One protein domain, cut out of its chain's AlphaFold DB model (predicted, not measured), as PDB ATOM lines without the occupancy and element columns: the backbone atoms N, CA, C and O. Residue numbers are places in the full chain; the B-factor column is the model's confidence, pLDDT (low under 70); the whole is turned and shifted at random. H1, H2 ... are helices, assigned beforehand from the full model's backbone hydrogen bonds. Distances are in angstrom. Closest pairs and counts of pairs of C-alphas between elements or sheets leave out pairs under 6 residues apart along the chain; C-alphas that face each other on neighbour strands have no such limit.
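Overview. This is residues 49 to 61 and 71 to 128 of the 702 residues of an uncharacterized protein of Vitis vinifera (UniProt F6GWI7). One long helix, H2, makes most of the length, and four shorter helices, H1, H3, H4 and H5, gather on one side of it. The printed part has 71 residues, five named helices, H1 to H5 in chain order, and no named strand: all helix. It is compact, with a radius of gyration of the C-alphas of 12.0 A, spanning 36 by 23 by 22 A.

Arrangement. H1, residues 49 to 61, touches H2, residues 72 to 93, at residues 86 to 90 of H2 alone, opposite ways at a steep tilt of 54 degrees; the closest C-alphas, of Asn 54 and Val 90, are 6.6 A apart. H3, residues 99 to 102, touches H2, closest at the C-alphas of Phe 99 and Ala 91, 5.1 A. H4, residues 107 to 113, is close to H2 but not clearly touching, 6.3 A between the closest C-alphas, of Phe 107 and Glu 87. H5, residues 120 to 127, only just touches H1, with 3 pairs of C-alphas within 8 A, closest Glu 121 and Phe 59. Every O i to N i+4 pair in H1, H2, H4 and H5 is within hydrogen-bond range; H3 is too short for one.

Along the chain. H1, 18.6 A long, begins at C-alpha 49 (-52.129, -19.382, 52.030). H2 measures 31.2 A; H5 ends at C-alpha 127 (-34.462, -32.810, 52.301).

Size, cuts and confidence. Residues 62 to 70 are not printed; C-alphas 61 and 71 stand 23.7 A apart. Residues 60 to 61, 71 to 76 and 120 to 128 have pLDDT under 70.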
ATOM      1  N   GLU A  49     -51.436 -18.240  52.610       77.44
ATOM      2  CA  GLU A  49     -52.129 -19.382  52.030       77.44
ATOM      3  C   GLU A  49     -52.246 -19.276  50.501       77.44
ATOM      4  O   GLU A  49     -52.111 -20.283  49.807       77.44
ATOM      5  N   ASP A  50     -52.440 -18.074  49.951       81.12
ATOM      6  CA  ASP A  50     -52.491 -17.864  48.500       81.12
ATOM      7  C   ASP A  50     -51.109 -17.936  47.851       81.12
ATOM      8  O   ASP A  50     -50.981 -18.466  46.744       81.12
ATOM      9  N   VAL A  51     -50.057 -17.478  48.537       81.44
ATOM     10  CA  VAL A  51     -48.674 -17.701  48.090       81.44
ATOM     11  C   VAL A  51     -48.348 -19.198  48.116       81.44
ATOM     12  O   VAL A  51     -47.874 -19.733  47.116       81.44
ATOM     13  N   MET A  52     -48.684 -19.909  49.199       79.62
ATOM     14  CA  MET A  52     -48.473 -21.359  49.316       79.62
ATOM     15  C   MET A  52     -49.226 -22.160  48.247       79.62
ATOM     16  O   MET A  52     -48.658 -23.070  47.647       79.62
ATOM     17  N   ARG A  53     -50.479 -21.797  47.949       80.25
ATOM     18  CA  ARG A  53     -51.273 -22.413  46.871       80.25
ATOM     19  C   ARG A  53     -50.581 -22.277  45.512       80.25
ATOM     20  O   ARG A  53     -50.547 -23.230  44.740       80.25
ATOM     21  N   ASN A  54     -50.001 -21.107  45.242       79.19
ATOM     22  CA  ASN A  54     -49.225 -20.866  44.029       79.19
ATOM     23  C   ASN A  54     -47.928 -21.699  44.012       79.19
ATOM     24  O   ASN A  54     -47.642 -22.312  42.983       79.19
ATOM     25  N   LEU A  55     -47.210 -21.823  45.138       80.31
ATOM     26  CA  LEU A  55     -46.041 -22.711  45.246       80.31
ATOM     27  C   LEU A  55     -46.391 -24.166  44.893       80.31
ATOM     28  O   LEU A  55     -45.700 -24.755  44.068       80.31
ATOM     29  N   VAL A  56     -47.481 -24.722  45.444       76.62
ATOM     30  CA  VAL A  56     -47.955 -26.078  45.093       76.62
ATOM     31  C   VAL A  56     -48.139 -26.209  43.578       76.62
ATOM     32  O   VAL A  56     -47.509 -27.061  42.957       76.62
ATOM     33  N   THR A  57     -48.915 -25.311  42.959       78.75
ATOM     34  CA  THR A  57     -49.195 -25.400  41.514       78.75
ATOM     35  C   THR A  57     -47.953 -25.246  40.627       78.75
ATOM     36  O   THR A  57     -47.910 -25.835  39.551       78.75
ATOM     37  N   PHE A  58     -46.924 -24.505  41.056       80.50
ATOM     38  CA  PHE A  58     -45.656 -24.416  40.324       80.50
ATOM     39  C   PHE A  58     -44.918 -25.766  40.299       80.50
ATOM     40  O   PHE A  58     -44.488 -26.210  39.235       80.50
ATOM     41  N   PHE A  59     -44.815 -26.448  41.445       73.25
ATOM     42  CA  PHE A  59     -44.124 -27.741  41.539       73.25
ATOM     43  C   PHE A  59     -44.944 -28.918  40.983       73.25
ATOM     44  O   PHE A  59     -44.354 -29.891  40.520       73.25
ATOM     45  N   GLU A  60     -46.278 -28.818  40.936       69.38
ATOM     46  CA  GLU A  60     -47.137 -29.768  40.207       69.38
ATOM     47  C   GLU A  60     -46.983 -29.658  38.676       69.38
ATOM     48  O   GLU A  60     -47.143 -30.654  37.968       69.38
ATOM     49  N   LEU A  61     -46.662 -28.466  38.153       62.97
ATOM     50  CA  LEU A  61     -46.469 -28.221  36.716       62.97
ATOM     51  C   LEU A  61     -45.068 -28.616  36.209       62.97
ATOM     52  O   LEU A  61     -44.943 -29.023  35.056       62.97
ATOM     53  N   SER A  71     -24.927 -35.352  39.363       59.66
ATOM     54  CA  SER A  71     -24.115 -35.203  40.578       59.66
ATOM     55  C   SER A  71     -24.826 -34.382  41.671       59.66
ATOM     56  O   SER A  71     -25.692 -33.555  41.364       59.66
ATOM     57  N   PRO A  72     -24.457 -34.531  42.962       56.12
ATOM     58  CA  PRO A  72     -25.075 -33.765  44.052       56.12
ATOM     59  C   PRO A  72     -24.935 -32.242  43.908       56.12
ATOM     60  O   PRO A  72     -25.800 -31.497  44.364       56.12
ATOM     61  N   LEU A  73     -23.864 -31.765  43.261       57.09
ATOM     62  CA  LEU A  73     -23.645 -30.338  43.024       57.09
ATOM     63  C   LEU A  73     -24.573 -29.807  41.917       57.09
ATOM     64  O   LEU A  73     -25.214 -28.774  42.096       57.09
ATOM     65  N   GLU A  74     -24.709 -30.541  40.809       63.28
ATOM     66  CA  GLU A  74     -25.644 -30.200  39.728       63.28
ATOM     67  C   GLU A  74     -27.099 -30.239  40.200       63.28
ATOM     68  O   GLU A  74     -27.876 -29.356  39.840       63.28
ATOM     69  N   LYS A  75     -27.462 -31.216  41.046       63.94
ATOM     70  CA  LYS A  75     -28.778 -31.255  41.700       63.94
ATOM     71  C   LYS A  75     -29.036 -29.968  42.492       63.94
ATOM     72  O   LYS A  75     -30.089 -29.372  42.310       63.94
ATOM     73  N   LYS A  76     -28.073 -29.500  43.301       65.44
ATOM     74  CA  LYS A  76     -28.196 -28.239  44.060       65.44
ATOM     75  C   LYS A  76     -28.354 -27.018  43.150       65.44
ATOM     76  O   LYS A  76     -29.259 -26.223  43.377       65.44
ATOM     77  N   PHE A  77     -27.531 -26.876  42.109       70.81
ATOM     78  CA  PHE A  77     -27.662 -25.764  41.155       70.81
ATOM     79  C   PHE A  77     -29.003 -25.775  40.409       70.81
ATOM     80  O   PHE A  77     -29.590 -24.715  40.187       70.81
ATOM     81  N   LEU A  78     -29.510 -26.957  40.051       71.88
ATOM     82  CA  LEU A  78     -30.824 -27.104  39.432       71.88
ATOM     83  C   LEU A  78     -31.949 -26.686  40.395       71.88
ATOM     84  O   LEU A  78     -32.849 -25.960  39.987       71.88
ATOM     85  N   LEU A  79     -31.840 -27.058  41.674       73.62
ATOM     86  CA  LEU A  79     -32.791 -26.698  42.729       73.62
ATOM     87  C   LEU A  79     -32.826 -25.185  42.989       73.62
ATOM     88  O   LEU A  79     -33.902 -24.596  43.054       73.62
ATOM     89  N   PHE A  80     -31.659 -24.531  43.056       72.69
ATOM     90  CA  PHE A  80     -31.578 -23.067  43.131       72.69
ATOM     91  C   PHE A  80     -32.224 -22.398  41.915       72.69
ATOM     92  O   PHE A  80     -32.976 -21.440  42.071       72.69
ATOM     93  N   ARG A  81     -31.994 -22.927  40.706       76.38
ATOM     94  CA  ARG A  81     -32.621 -22.409  39.483       76.38
ATOM     95  C   ARG A  81     -34.146 -22.571  39.499       76.38
ATOM     96  O   ARG A  81     -34.841 -21.650  39.087       76.38
ATOM     97  N   GLN A  82     -34.666 -23.696  39.993       76.50
ATOM     98  CA  GLN A  82     -36.108 -23.906  40.166       76.50
ATOM     99  C   GLN A  82     -36.702 -22.937  41.199       76.50
ATOM    100  O   GLN A  82     -37.736 -22.335  40.928       76.50
ATOM    101  N   LEU A  83     -36.025 -22.708  42.330       80.50
ATOM    102  CA  LEU A  83     -36.445 -21.730  43.342       80.50
ATOM    103  C   LEU A  83     -36.489 -20.294  42.792       80.50
ATOM    104  O   LEU A  83     -37.484 -19.605  42.996       80.50
ATOM    105  N   SER A  84     -35.471 -19.853  42.047       78.44
ATOM    106  CA  SER A  84     -35.470 -18.522  41.416       78.44
ATOM    107  C   SER A  84     -36.521 -18.379  40.307       78.44
ATOM    108  O   SER A  84     -37.138 -17.325  40.174       78.44
ATOM    109  N   ASN A  85     -36.773 -19.439  39.528       81.56
ATOM    110  CA  ASN A  85     -37.881 -19.453  38.568       81.56
ATOM    111  C   ASN A  85     -39.242 -19.363  39.284       81.56
ATOM    112  O   ASN A  85     -40.145 -18.688  38.794       81.56
ATOM    113  N   CYS A  86     -39.379 -20.017  40.442       81.50
ATOM    114  CA  CYS A  86     -40.581 -19.984  41.268       81.50
ATOM    115  C   CYS A  86     -40.839 -18.577  41.835       81.50
ATOM    116  O   CYS A  86     -41.955 -18.078  41.723       81.50
ATOM    117  N   GLU A  87     -39.805 -17.899  42.352       85.00
ATOM    118  CA  GLU A  87     -39.885 -16.501  42.806       85.00
ATOM    119  C   GLU A  87     -40.435 -15.577  41.708       85.00
ATOM    120  O   GLU A  87     -41.388 -14.828  41.941       85.00
ATOM    121  N   PHE A  88     -39.877 -15.674  40.495       82.62
ATOM    122  CA  PHE A  88     -40.326 -14.888  39.346       82.62
ATOM    123  C   PHE A  88     -41.772 -15.220  38.950       82.62
ATOM    124  O   PHE A  88     -42.580 -14.316  38.750       82.62
ATOM    125  N   TRP A  89     -42.122 -16.506  38.883       83.25
ATOM    126  CA  TRP A  89     -43.462 -16.961  38.501       83.25
ATOM    127  C   TRP A  89     -44.540 -16.532  39.506       83.25
ATOM    128  O   TRP A  89     -45.627 -16.111  39.112       83.25
ATOM    129  N   VAL A  90     -44.239 -16.581  40.809       82.69
ATOM    130  CA  VAL A  90     -45.142 -16.091  41.861       82.69
ATOM    131  C   VAL A  90     -45.300 -14.568  41.775       82.69
ATOM    132  O   VAL A  90     -46.422 -14.071  41.872       82.69
ATOM    133  N   ALA A  91     -44.216 -13.822  41.534       83.94
ATOM    134  CA  ALA A  91     -44.284 -12.374  41.334       83.94
ATOM    135  C   ALA A  91     -45.144 -12.001  40.105       83.94
ATOM    136  O   ALA A  91     -46.045 -11.165  40.211       83.94
ATOM    137  N   GLU A  92     -44.950 -12.691  38.976       83.69
ATOM    138  CA  GLU A  92     -45.748 -12.531  37.756       83.69
ATOM    139  C   GLU A  92     -47.236 -12.844  38.001       83.69
ATOM    140  O   GLU A  92     -48.108 -12.062  37.614       83.69
ATOM    141  N   LYS A  93     -47.547 -13.931  38.724       82.25
ATOM    142  CA  LYS A  93     -48.925 -14.314  39.081       82.25
ATOM    143  C   LYS A  93     -49.666 -13.261  39.897       82.25
ATOM    144  O   LYS A  93     -50.855 -13.053  39.664       82.25
ATOM    145  N   PHE A  94     -48.979 -12.585  40.813       82.94
ATOM    146  CA  PHE A  94     -49.543 -11.477  41.588       82.94
ATOM    147  C   PHE A  94     -49.380 -10.104  40.909       82.94
ATOM    148  O   PHE A  94     -49.730  -9.087  41.503       82.94
ATOM    149  N   SER A  95     -48.901 -10.059  39.657       81.31
ATOM    150  CA  SER A  95     -48.679  -8.828  38.879       81.31
ATOM    151  C   SER A  95     -47.752  -7.809  39.565       81.31
ATOM    152  O   SER A  95     -47.892  -6.599  39.377       81.31
ATOM    153  N   VAL A  96     -46.783  -8.293  40.348       81.62
ATOM    154  CA  VAL A  96     -45.763  -7.478  41.021       81.62
ATOM    155  C   VAL A  96     -44.395  -7.648  40.361       81.62
ATOM    156  O   VAL A  96     -44.080  -8.697  39.808       81.62
ATOM    157  N   LYS A  97     -43.555  -6.607  40.417       76.81
ATOM    158  CA  LYS A  97     -42.210  -6.636  39.809       76.81
ATOM    159  C   LYS A  97     -41.227  -7.541  40.555       76.81
ATOM    160  O   LYS A  97     -40.335  -8.104  39.933       76.81
ATOM    161  N   GLU A  98     -41.379  -7.647  41.871       79.50
ATOM    162  CA  GLU A  98     -40.525  -8.433  42.761       79.50
ATOM    163  C   GLU A  98     -41.388  -9.053  43.864       79.50
ATOM    164  O   GLU A  98     -42.352  -8.434  44.321       79.50
ATOM    165  N   PHE A  99     -41.015 -10.238  44.355       82.06
ATOM    166  CA  PHE A  99     -41.725 -10.899  45.459       82.06
ATOM    167  C   PHE A  99     -41.778 -10.025  46.729       82.06
ATOM    168  O   PHE A  99     -42.784 -10.007  47.437       82.06
ATOM    169  N   LYS A 100     -40.743  -9.202  46.960       81.50
ATOM    170  CA  LYS A 100     -40.665  -8.224  48.061       81.50
ATOM    171  C   LYS A 100     -41.870  -7.279  48.116       81.50
ATOM    172  O   LYS A 100     -42.290  -6.879  49.201       81.50
ATOM    173  N   SER A 101     -42.454  -6.943  46.962       80.88
ATOM    174  CA  SER A 101     -43.626  -6.065  46.855       80.88
ATOM    175  C   SER A 101     -44.920  -6.681  47.406       80.88
ATOM    176  O   SER A 101     -45.906  -5.966  47.547       80.88
ATOM    177  N   LEU A 102     -44.929  -7.974  47.755       77.69
ATOM    178  CA  LEU A 102     -46.040  -8.634  48.452       77.69
ATOM    179  C   LEU A 102     -46.049  -8.364  49.968       77.69
ATOM    180  O   LEU A 102     -46.949  -8.820  50.662       77.69
ATOM    181  N   GLY A 103     -45.048  -7.656  50.509       75.25
ATOM    182  CA  GLY A 103     -44.965  -7.314  51.937       75.25
ATOM    183  C   GLY A 103     -44.419  -8.427  52.842       75.25
ATOM    184  O   GLY A 103     -44.162  -8.185  54.019       75.25
ATOM    185  N   PHE A 104     -44.168  -9.623  52.301       75.56
ATOM    186  CA  PHE A 104     -43.629 -10.770  53.043       75.56
ATOM    187  C   PHE A 104     -42.094 -10.773  53.203       75.56
ATOM    188  O   PHE A 104     -41.546 -11.618  53.915       75.56
ATOM    189  N   GLY A 105     -41.398  -9.811  52.587       79.69
ATOM    190  CA  GLY A 105     -39.935  -9.756  52.514       79.69
ATOM    191  C   GLY A 105     -39.380 -10.517  51.308       79.69
ATOM    192  O   GLY A 105     -40.089 -10.764  50.336       79.69
ATOM    193  N   ASP A 106     -38.099 -10.866  51.355       82.81
ATOM    194  CA  ASP A 106     -37.408 -11.597  50.288       82.81
ATOM    195  C   ASP A 106     -37.907 -13.049  50.220       82.81
ATOM    196  O   ASP A 106     -38.115 -13.670  51.266       82.81
ATOM    197  N   PHE A 107     -38.038 -13.622  49.019       82.69
ATOM    198  CA  PHE A 107     -38.628 -14.954  48.809       82.69
ATOM    199  C   PHE A 107     -37.992 -16.049  49.674       82.69
ATOM    200  O   PHE A 107     -38.692 -16.800  50.349       82.69
ATOM    201  N   PHE A 108     -36.660 -16.084  49.750       79.56
ATOM    202  CA  PHE A 108     -35.940 -17.034  50.602       79.56
ATOM    203  C   PHE A 108     -36.235 -16.835  52.099       79.56
ATOM    204  O   PHE A 108     -36.395 -17.816  52.817       79.56
ATOM    205  N   THR A 109     -36.400 -15.589  52.562       79.56
ATOM    206  CA  THR A 109     -36.765 -15.297  53.965       79.56
ATOM    207  C   THR A 109     -38.228 -15.628  54.276       79.56
ATOM    208  O   THR A 109     -38.559 -15.932  55.420       79.56
ATOM    209  N   PHE A 110     -39.106 -15.606  53.270       84.00
ATOM    210  CA  PHE A 110     -40.478 -16.099  53.382       84.00
ATOM    211  C   PHE A 110     -40.505 -17.633  53.480       84.00
ATOM    212  O   PHE A 110     -41.125 -18.169  54.398       84.00
ATOM    213  N   LEU A 111     -39.775 -18.338  52.606       80.88
ATOM    214  CA  LEU A 111     -39.642 -19.800  52.670       80.88
ATOM    215  C   LEU A 111     -39.049 -20.269  54.008       80.88
ATOM    216  O   LEU A 111     -39.531 -21.243  54.575       80.88
ATOM    217  N   GLU A 112     -38.049 -19.561  54.541       77.00
ATOM    218  CA  GLU A 112     -37.448 -19.847  55.852       77.00
ATOM    219  C   GLU A 112     -38.459 -19.679  57.002       77.00
ATOM    220  O   GLU A 112     -38.613 -20.575  57.833       77.00
ATOM    221  N   LYS A 113     -39.212 -18.570  57.026       80.12
ATOM    222  CA  LYS A 113     -40.222 -18.296  58.068       80.12
ATOM    223  C   LYS A 113     -41.421 -19.241  58.034       80.12
ATOM    224  O   LYS A 113     -42.023 -19.486  59.076       80.12
ATOM    225  N   HIS A 114     -41.771 -19.760  56.859       78.62
ATOM    226  CA  HIS A 114     -42.909 -20.661  56.669       78.62
ATOM    227  C   HIS A 114     -42.483 -22.104  56.347       78.62
ATOM    228  O   HIS A 114     -43.282 -22.887  55.831       78.62
ATOM    229  N   ALA A 115     -41.251 -22.477  56.713       73.06
ATOM    230  CA  ALA A 115     -40.647 -23.778  56.432       73.06
ATOM    231  C   ALA A 115     -41.453 -24.988  56.933       73.06
ATOM    232  O   ALA A 115     -41.292 -26.071  56.392       73.06
ATOM    233  N   SER A 116     -42.317 -24.835  57.941       72.19
ATOM    234  CA  SER A 116     -43.179 -25.907  58.470       72.19
ATOM    235  C   SER A 116     -44.510 -26.093  57.726       72.19
ATOM    236  O   SER A 116     -45.252 -27.022  58.039       72.19
ATOM    237  N   ILE A 117     -44.833 -25.203  56.783       73.62
ATOM    238  CA  ILE A 117     -46.091 -25.170  56.009       73.62
ATOM    239  C   ILE A 117     -45.779 -25.321  54.500       73.62
ATOM    240  O   ILE A 117     -46.639 -25.144  53.640       73.62
ATOM    241  N   LEU A 118     -44.526 -25.640  54.157       74.62
ATOM    242  CA  LEU A 118     -44.078 -25.813  52.780       74.62
ATOM    243  C   LEU A 118     -44.750 -27.038  52.117       74.62
ATOM    244  O   LEU A 118     -45.058 -28.016  52.799       74.62
ATOM    245  N   PRO A 119     -44.937 -27.043  50.781       72.25
ATOM    246  CA  PRO A 119     -45.404 -28.230  50.064       72.25
ATOM    247  C   PRO A 119     -44.474 -29.434  50.269       72.25
ATOM    248  O   PRO A 119     -43.250 -29.280  50.334       72.25
ATOM    249  N   ASN A 120     -45.037 -30.645  50.309       65.19
ATOM    250  CA  ASN A 120     -44.278 -31.889  50.502       65.19
ATOM    251  C   ASN A 120     -43.234 -32.111  49.399       65.19
ATOM    252  O   ASN A 120     -42.178 -32.692  49.638       65.19
ATOM    253  N   GLU A 121     -43.512 -31.616  48.201       63.50
ATOM    254  CA  GLU A 121     -42.667 -31.646  47.013       63.50
ATOM    255  C   GLU A 121     -41.427 -30.774  47.233       63.50
ATOM    256  O   GLU A 121     -40.303 -31.216  46.998       63.50
ATOM    257  N   LEU A 122     -41.616 -29.572  47.789       66.44
ATOM    258  CA  LEU A 122     -40.524 -28.653  48.096       66.44
ATOM    259  C   LEU A 122     -39.719 -29.119  49.316       66.44
ATOM    260  O   LEU A 122     -38.490 -29.060  49.293       66.44
ATOM    261  N   HIS A 123     -40.378 -29.695  50.328       64.69
ATOM    262  CA  HIS A 123     -39.697 -30.447  51.383       64.69
ATOM    263  C   HIS A 123     -38.860 -31.591  50.811       64.69
ATOM    264  O   HIS A 123     -37.698 -31.737  51.173       64.69
ATOM    265  N   LYS A 124     -39.397 -32.394  49.891       62.38
ATOM    266  CA  LYS A 124     -38.662 -33.500  49.267       62.38
ATOM    267  C   LYS A 124     -37.453 -32.996  48.478       62.38
ATOM    268  O   LYS A 124     -36.396 -33.611  48.561       62.38
ATOM    269  N   CYS A 125     -37.573 -31.869  47.779       60.38
ATOM    270  CA  CYS A 125     -36.456 -31.193  47.116       60.38
ATOM    271  C   CYS A 125     -35.375 -30.719  48.109       60.38
ATOM    272  O   CYS A 125     -34.192 -30.972  47.882       60.38
ATOM    273  N   LEU A 126     -35.758 -30.082  49.219       60.47
ATOM    274  CA  LEU A 126     -34.823 -29.548  50.221       60.47
ATOM    275  C   LEU A 126     -34.172 -30.639  51.098       60.47
ATOM    276  O   LEU A 126     -33.009 -30.505  51.474       60.47
ATOM    277  N   THR A 127     -34.884 -31.733  51.380       55.03
ATOM    278  CA  THR A 127     -34.462 -32.810  52.301       55.03
ATOM    279  C   THR A 127     -33.813 -34.012  51.583       55.03
ATOM    280  O   THR A 127     -33.332 -34.934  52.235       55.03
ATOM    281  N   SER A 128     -33.768 -34.028  50.242       46.47
ATOM    282  CA  SER A 128     -33.406 -35.214  49.426       46.47
ATOM    283  C   SER A 128     -32.023 -35.836  49.693       46.47
ATOM    284  O   SER A 128     -31.814 -36.995  49.356       46.47
TER     285      SER A 128